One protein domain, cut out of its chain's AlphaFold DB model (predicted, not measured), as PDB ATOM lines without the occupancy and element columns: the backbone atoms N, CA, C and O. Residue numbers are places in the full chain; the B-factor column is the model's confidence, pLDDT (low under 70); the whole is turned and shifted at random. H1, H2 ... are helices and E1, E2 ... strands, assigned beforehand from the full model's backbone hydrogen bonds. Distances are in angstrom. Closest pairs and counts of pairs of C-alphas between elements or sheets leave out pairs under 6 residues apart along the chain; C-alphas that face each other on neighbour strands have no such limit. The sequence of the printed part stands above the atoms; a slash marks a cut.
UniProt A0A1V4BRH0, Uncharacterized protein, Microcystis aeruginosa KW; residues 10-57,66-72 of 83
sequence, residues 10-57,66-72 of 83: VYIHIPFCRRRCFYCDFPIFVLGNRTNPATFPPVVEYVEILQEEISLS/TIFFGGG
ATOM      1  N   VAL A  10      99.268 105.928  78.951       89.25
ATOM      2  CA  VAL A  10      99.902 106.475  80.155       89.25
ATOM      3  C   VAL A  10      99.859 107.999  80.129       89.25
ATOM      4  O   VAL A  10      99.988 108.619  79.072       89.25
ATOM      5  N   TYR A  11      99.682 108.605  81.299       91.00
ATOM      6  CA  TYR A  11      99.799 110.042  81.503       91.00
ATOM      7  C   TYR A  11     101.043 110.333  82.339       91.00
ATOM      8  O   TYR A  11     101.195 109.791  83.432       91.00
ATOM      9  N   ILE A  12     101.914 111.201  81.833       90.94
ATOM     10  CA  ILE A  12     103.127 111.643  82.514       90.94
ATOM     11  C   ILE A  12     102.942 113.112  82.896       90.94
ATOM     12  O   ILE A  12     102.848 113.997  82.039       90.94
ATOM     13  N   HIS A  13     102.896 113.373  84.201       90.19
ATOM     14  CA  HIS A  13     102.849 114.729  84.743       90.19
ATOM     15  C   HIS A  13     104.248 115.338  84.748       90.19
ATOM     16  O   HIS A  13     105.117 114.838  85.439       90.19
ATOM     17  N   ILE A  14     104.477 116.436  84.034       90.81
ATOM     18  CA  ILE A  14     105.761 117.146  84.027       90.81
ATOM     19  C   ILE A  14     105.653 118.331  84.993       90.81
ATOM     20  O   ILE A  14     105.066 119.351  84.636       90.81
ATOM     21  N   PRO A  15     106.225 118.290  86.204       90.56
ATOM     22  CA  PRO A  15     106.013 119.335  87.198       90.56
ATOM     23  C   PRO A  15     106.934 120.549  86.994       90.56
ATOM     24  O   PRO A  15     107.301 121.183  87.972       90.56
ATOM     25  N   PHE A  16     107.339 120.914  85.772       90.19
ATOM     26  CA  PHE A  16     108.333 121.975  85.550       90.19
ATOM     27  C   PHE A  16     107.863 123.048  84.570       90.19
ATOM     28  O   PHE A  16     107.458 122.758  83.445       90.19
ATOM     29  N   CYS A  17     108.009 124.312  84.970       88.06
ATOM     30  CA  CYS A  17     107.738 125.477  84.128       88.06
ATOM     31  C   CYS A  17     108.830 126.536  84.289       88.06
ATOM     32  O   CYS A  17     109.399 126.716  85.365       88.06
ATOM     33  N   ARG A  18     109.071 127.348  83.251       86.50
ATOM     34  CA  ARG A  18     109.943 128.536  83.384       86.50
ATOM     35  C   ARG A  18     109.358 129.600  84.314       86.50
ATOM     36  O   ARG A  18     110.101 130.310  84.984       86.50
ATOM     37  N   ARG A  19     108.029 129.724  84.331       85.75
ATOM     38  CA  ARG A  19     107.252 130.646  85.173       85.75
ATOM     39  C   ARG A  19     105.855 130.079  85.408       85.75
ATOM     40  O   ARG A  19     105.358 129.341  84.562       85.75
ATOM     41  N   ARG A  20     105.206 130.476  86.502       86.69
ATOM     42  CA  ARG A  20     103.790 130.173  86.744       86.69
ATOM     43  C   ARG A  20     102.913 131.153  85.967       86.69
ATOM     44  O   ARG A  20     103.078 132.365  86.109       86.69
ATOM     45  N   CYS A  21     102.021 130.650  85.116       87.38
ATOM     46  CA  CYS A  21     101.002 131.493  84.490       87.38
ATOM     47  C   CYS A  21      99.902 131.807  85.528       87.38
ATOM     48  O   CYS A  21      99.631 130.979  86.393       87.38
ATOM     49  N   PHE A  22      99.255 132.974  85.447       86.31
ATOM     50  CA  PHE A  22      98.244 133.388  86.438       86.31
ATOM     51  C   PHE A  22      97.010 132.469  86.476       86.31
ATOM     52  O   PHE A  22      96.348 132.373  87.500       86.31
ATOM     53  N   TYR A  23      96.726 131.790  85.363       85.12
ATOM     54  CA  TYR A  23      95.626 130.839  85.210       85.12
ATOM     55  C   TYR A  23      96.021 129.386  85.535       85.12
ATOM     56  O   TYR A  23      95.219 128.483  85.341       85.12
ATOM     57  N   CYS A  24      97.269 129.133  85.948       86.12
ATOM     58  CA  CYS A  24      97.795 127.778  86.126       86.12
ATOM     59  C   CYS A  24      97.575 127.269  87.560       86.12
ATOM     60  O   CYS A  24      98.223 127.736  88.507       86.12
ATOM     61  N   ASP A  25      96.708 126.268  87.691       87.38
ATOM     62  CA  ASP A  25      96.372 125.549  88.923       87.38
ATOM     63  C   ASP A  25      97.156 124.235  89.104       87.38
ATOM     64  O   ASP A  25      97.219 123.713  90.217       87.38
ATOM     65  N   PHE A  26      97.836 123.745  88.062       86.94
ATOM     66  CA  PHE A  26      98.691 122.561  88.159       86.94
ATOM     67  C   PHE A  26      99.801 122.704  89.221       86.94
ATOM     68  O   PHE A  26     100.411 123.775  89.357       86.94
ATOM     69  N   PRO A  27     100.134 121.612  89.936       86.38
ATOM     70  CA  PRO A  27     101.294 121.571  90.816       86.38
ATOM     71  C   PRO A  27     102.577 121.563  89.976       86.38
ATOM     72  O   PRO A  27     102.882 120.589  89.283       86.38
ATOM     73  N   ILE A  28     103.316 122.675  90.027       89.50
ATOM     74  CA  ILE A  28     104.536 122.902  89.246       89.50
ATOM     75  C   ILE A  28     105.660 123.503  90.095       89.50
ATOM     76  O   ILE A  28     105.433 124.270  91.032       89.50
ATOM     77  N   PHE A  29     106.884 123.219  89.680       89.75
ATOM     78  CA  PHE A  29     108.131 123.800  90.134       89.75
ATOM     79  C   PHE A  29     108.624 124.826  89.105       89.75
ATOM     80  O   PHE A  29     108.655 124.569  87.895       89.75
ATOM     81  N   VAL A  30     108.995 126.020  89.574       88.88
ATOM     82  CA  VAL A  30     109.402 127.133  88.707       88.88
ATOM     83  C   VAL A  30     110.923 127.180  88.584       88.88
ATOM     84  O   VAL A  30     111.620 127.476  89.546       88.88
ATOM     85  N   LEU A  31     111.428 126.941  87.374       88.19
ATOM     86  CA  LEU A  31     112.864 126.917  87.071       88.19
ATOM     87  C   LEU A  31     113.471 128.314  86.877       88.19
ATOM     88  O   LEU A  31     114.667 128.506  87.086       88.19
ATOM     89  N   GLY A  32     112.670 129.288  86.434       83.62
ATOM     90  CA  GLY A  32     113.151 130.594  85.982       83.62
ATOM     91  C   GLY A  32     113.666 130.596  84.533       83.62
ATOM     92  O   GLY A  32     113.866 129.563  83.901       83.62
ATOM     93  N   ASN A  33     113.878 131.795  83.977       80.69
ATOM     94  CA  ASN A  33     114.210 131.977  82.553       80.69
ATOM     95  C   ASN A  33     115.681 131.712  82.191       80.69
ATOM     96  O   ASN A  33     115.991 131.592  81.010       80.69
ATOM     97  N   ARG A  34     116.583 131.683  83.177       81.62
ATOM     98  CA  ARG A  34     118.036 131.523  82.966       81.62
ATOM     99  C   ARG A  34     118.515 130.083  83.159       81.62
ATOM    100  O   ARG A  34     119.692 129.804  82.977       81.62
ATOM    101  N   THR A  35     117.606 129.189  83.524       84.12
ATOM    102  CA  THR A  35     117.916 127.803  83.857       84.12
ATOM    103  C   THR A  35     117.771 126.938  82.616       84.12
ATOM    104  O   THR A  35     116.742 126.987  81.936       84.12
ATOM    105  N   ASN A  36     118.796 126.140  82.319       85.94
ATOM    106  CA  ASN A  36     118.695 125.098  81.309       85.94
ATOM    107  C   ASN A  36     118.065 123.848  81.952       85.94
ATOM    108  O   ASN A  36     118.699 123.250  82.819       85.94
ATOM    109  N   PRO A  37     116.843 123.446  81.557       83.25
ATOM    110  CA  PRO A  37     116.180 122.282  82.139       83.25
ATOM    111  C   PRO A  37     116.967 120.985  81.915       83.25
ATOM    112  O   PRO A  37     116.958 120.136  82.792       83.25
ATOM    113  N   ALA A  38     117.702 120.849  80.806       85.00
ATOM    114  CA  ALA A  38     118.465 119.633  80.503       85.00
ATOM    115  C   ALA A  38     119.651 119.391  81.455       85.00
ATOM    116  O   ALA A  38     120.182 118.290  81.503       85.00
ATOM    117  N   THR A  39     120.087 120.418  82.188       87.12
ATOM    118  CA  THR A  39     121.216 120.335  83.127       87.12
ATOM    119  C   THR A  39     120.813 120.709  84.551       87.12
ATOM    120  O   THR A  39     121.676 120.878  85.407       87.12
ATOM    121  N   PHE A  40     119.521 120.930  84.810       89.12
ATOM    122  CA  PHE A  40     119.050 121.318  86.132       89.12
ATOM    123  C   PHE A  40     118.855 120.060  86.987       89.12
ATOM    124  O   PHE A  40     118.048 119.218  86.589       89.12
ATOM    125  N   PRO A  41     119.533 119.917  88.144       92.38
ATOM    126  CA  PRO A  41     119.560 118.645  88.869       92.38
ATOM    127  C   PRO A  41     118.170 118.067  89.192       92.38
ATOM    128  O   PRO A  41     117.954 116.908  88.864       92.38
ATOM    129  N   PRO A  42     117.177 118.855  89.660       90.12
ATOM    130  CA  PRO A  42     115.817 118.346  89.876       90.12
ATOM    131  C   PRO A  42     115.103 117.799  88.632       90.12
ATOM    132  O   PRO A  42     114.232 116.946  88.753       90.12
ATOM    133  N   VAL A  43     115.424 118.298  87.431       91.00
ATOM    134  CA  VAL A  43     114.845 117.769  86.181       91.00
ATOM    135  C   VAL A  43     115.526 116.459  85.800       91.00
ATOM    136  O   VAL A  43     114.848 115.535  85.369       91.00
ATOM    137  N   VAL A  44     116.848 116.381  85.967       92.62
ATOM    138  CA  VAL A  44     117.623 115.163  85.692       92.62
ATOM    139  C   VAL A  44     117.182 114.039  86.629       92.62
ATOM    140  O   VAL A  44     116.784 112.983  86.152       92.62
ATOM    141  N   GLU A  45     117.131 114.313  87.932       94.44
ATOM    142  CA  GLU A  45     116.678 113.370  88.963       94.44
ATOM    143  C   GLU A  45     115.239 112.897  88.706       94.44
ATOM    144  O   GLU A  45     114.947 111.708  88.786       94.44
ATOM    145  N   TYR A  46     114.341 113.804  88.305       92.75
ATOM    146  CA  TYR A  46     112.976 113.433  87.927       92.75
ATOM    147  C   TYR A  46     112.939 112.443  86.753       92.75
ATOM    148  O   TYR A  46     112.151 111.498  86.769       92.75
ATOM    149  N   VAL A  47     113.770 112.648  85.726       92.12
ATOM    150  CA  VAL A  47     113.833 111.742  84.570       92.12
ATOM    151  C   VAL A  47     114.410 110.383  84.966       92.12
ATOM    152  O   VAL A  47     113.889 109.366  84.514       92.12
ATOM    153  N   GLU A  48     115.439 110.357  85.813       95.06
ATOM    154  CA  GLU A  48     116.044 109.117  86.319       95.06
ATOM    155  C   GLU A  48     115.028 108.284  87.114       95.06
ATOM    156  O   GLU A  48     114.825 107.107  86.811       95.06
ATOM    157  N   ILE A  49     114.308 108.911  88.050       94.19
ATOM    158  CA  ILE A  49     113.260 108.246  88.837       94.19
ATOM    159  C   ILE A  49     112.124 107.760  87.930       94.19
ATOM    160  O   ILE A  49     111.675 106.623  88.059       94.19
ATOM    161  N   LEU A  50     111.683 108.574  86.966       91.94
ATOM    162  CA  LEU A  50     110.632 108.179  86.025       91.94
ATOM    163  C   LEU A  50     111.040 106.943  85.202       91.94
ATOM    164  O   LEU A  50     110.214 106.070  84.937       91.94
ATOM    165  N   GLN A  51     112.307 106.849  84.793       91.94
ATOM    166  CA  GLN A  51     112.829 105.671  84.096       91.94
ATOM    167  C   GLN A  51     112.844 104.429  84.993       91.94
ATOM    168  O   GLN A  51     112.519 103.335  84.521       91.94
ATOM    169  N   GLU A  52     113.193 104.587  86.269       93.06
ATOM    170  CA  GLU A  52     113.138 103.506  87.254       93.06
ATOM    171  C   GLU A  52     111.697 103.018  87.464       93.06
ATOM    172  O   GLU A  52     111.433 101.823  87.343       93.06
ATOM    173  N   GLU A  53     110.740 103.928  87.655       90.31
ATOM    174  CA  GLU A  53     109.315 103.598  87.798       90.31
ATOM    175  C   GLU A  53     108.762 102.851  86.578       90.31
ATOM    176  O   GLU A  53     108.073 101.836  86.721       90.31
ATOM    177  N   ILE A  54     109.097 103.309  85.366       86.94
ATOM    178  CA  ILE A  54     108.703 102.631  84.125       86.94
ATOM    179  C   ILE A  54     109.312 101.224  84.067       86.94
ATOM    180  O   ILE A  54     108.626 100.278  83.683       86.94
ATOM    181  N   SER A  55     110.571 101.068  84.479       87.19
ATOM    182  CA  SER A  55     111.268  99.773  84.478       87.19
ATOM    183  C   SER A  55     110.695  98.793  85.505       87.19
ATOM    184  O   SER A  55     110.684  97.586  85.262       87.19
ATOM    185  N   LEU A  56     110.198  99.300  86.636       87.06
ATOM    186  CA  LEU A  56     109.508  98.513  87.663       87.06
ATOM    187  C   LEU A  56     108.069  98.157  87.268       87.06
ATOM    188  O   LEU A  56     107.485  97.228  87.835       87.06
ATOM    189  N   SER A  57     107.484  98.871  86.303       80.19
ATOM    190  CA  SER A  57     106.141  98.569  85.823       80.19
ATOM    191  C   SER A  57     106.114  97.197  85.136       80.19
ATOM    192  O   SER A  57     106.854  96.917  84.191       80.19
ATOM    193  N   THR A  66      99.270 105.147  73.412       90.88
ATOM    194  CA  THR A  66      99.221 106.599  73.610       90.88
ATOM    195  C   THR A  66      99.932 107.039  74.883       90.88
ATOM    196  O   THR A  66      99.729 106.486  75.961       90.88
ATOM    197  N   ILE A  67     100.748 108.085  74.758       90.25
ATOM    198  CA  ILE A  67     101.423 108.746  75.876       90.25
ATOM    199  C   ILE A  67     100.932 110.190  75.920       90.25
ATOM    200  O   ILE A  67     101.108 110.943  74.959       90.25
ATOM    201  N   PHE A  68     100.320 110.574  77.033       90.56
ATOM    202  CA  PHE A  68      99.886 111.940  77.295       90.56
ATOM    203  C   PHE A  68     100.889 112.629  78.216       90.56
ATOM    204  O   PHE A  68     101.293 112.069  79.230       90.56
ATOM    205  N   PHE A  69     101.249 113.868  77.895       89.31
ATOM    206  CA  PHE A  69     102.068 114.718  78.758       89.31
ATOM    207  C   PHE A  69     101.226 115.894  79.246       89.31
ATOM    208  O   PHE A  69     100.525 116.519  78.447       89.31
ATOM    209  N   GLY A  70     101.295 116.219  80.537       84.75
ATOM    210  CA  GLY A  70     100.548 117.347  81.102       84.75
ATOM    211  C   GLY A  70     101.195 117.952  82.343       84.75
ATOM    212  O   GLY A  70     102.289 117.563  82.739       84.75
ATOM    213  N   GLY A  71     100.532 118.945  82.938       82.50
ATOM    214  CA  GLY A  71     101.070 119.734  84.042       82.50
ATOM    215  C   GLY A  71     101.804 120.979  83.551       82.50
ATOM    216  O   GLY A  71     101.190 121.965  83.144       82.50
ATOM    217  N   GLY A  72     103.128 120.942  83.620       72.88
ATOM    218  CA  GLY A  72     104.025 121.997  83.173       72.88
ATOM    219  C   GLY A  72     104.501 121.820  81.733       72.88
ATOM    220  O   GLY A  72     104.534 120.724  81.179       72.88
TER     221      GLY A  72
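AT A GLANCE: This is residues 10 to 57 and 66 to 72 of the 83 residues of an uncharacterized protein of Microcystis aeruginosa KW (UniProt A0A1V4BRH0). Picture a ribbon of two parallel strands, E1 and E2, and one helix, H1, that runs back roughly the opposite way; a long winding stretch, residues 15 to 40, loops between E1 and H1. The end of H1, residues 51 to 56, sticks out free. The 55 printed residues hold E1, H1 and E2 in that order, 27 residues in named elements, under half, of mixed class. The whole is only just loose, close to compact, with a radius of gyration of the C-alphas of 12.4 A and spans of 35 by 25 by 16 A.

IN THESE COORDINATES: Find C-alpha 10 at (99.902, 106.475, 80.155), where E1, residues 10 to 14, begins. H1, residues 41 to 56, runs 22.5 A from C-alpha 41 at (119.560, 118.645, 88.869). E2, residues 66 to 71, runs 16.9 A to C-alpha 71 at (101.070, 119.734, 84.042).

HOW THE PARTS SIT: Look at E1 and E2, parallel neighbours at 27 degrees: C-alphas 11 and 68 face each other at 4.6 A, and N 12 and O 68, 2.8 A apart, are within hydrogen-bond range. In H1, every O i to N i+4 pair is within hydrogen-bond range. Residues 16 to 17 pair with residues 29 to 30, parallel.

THE WHOLE: The C-alphas farthest apart, of Phe 22 and Leu 56, are 36.7 A apart. The link E1 to H1 is long. Residues 58 to 65 are not printed; C-alphas 57 and 66 are 16.2 A apart across the cut. No printed residue is under 70 in pLDDT.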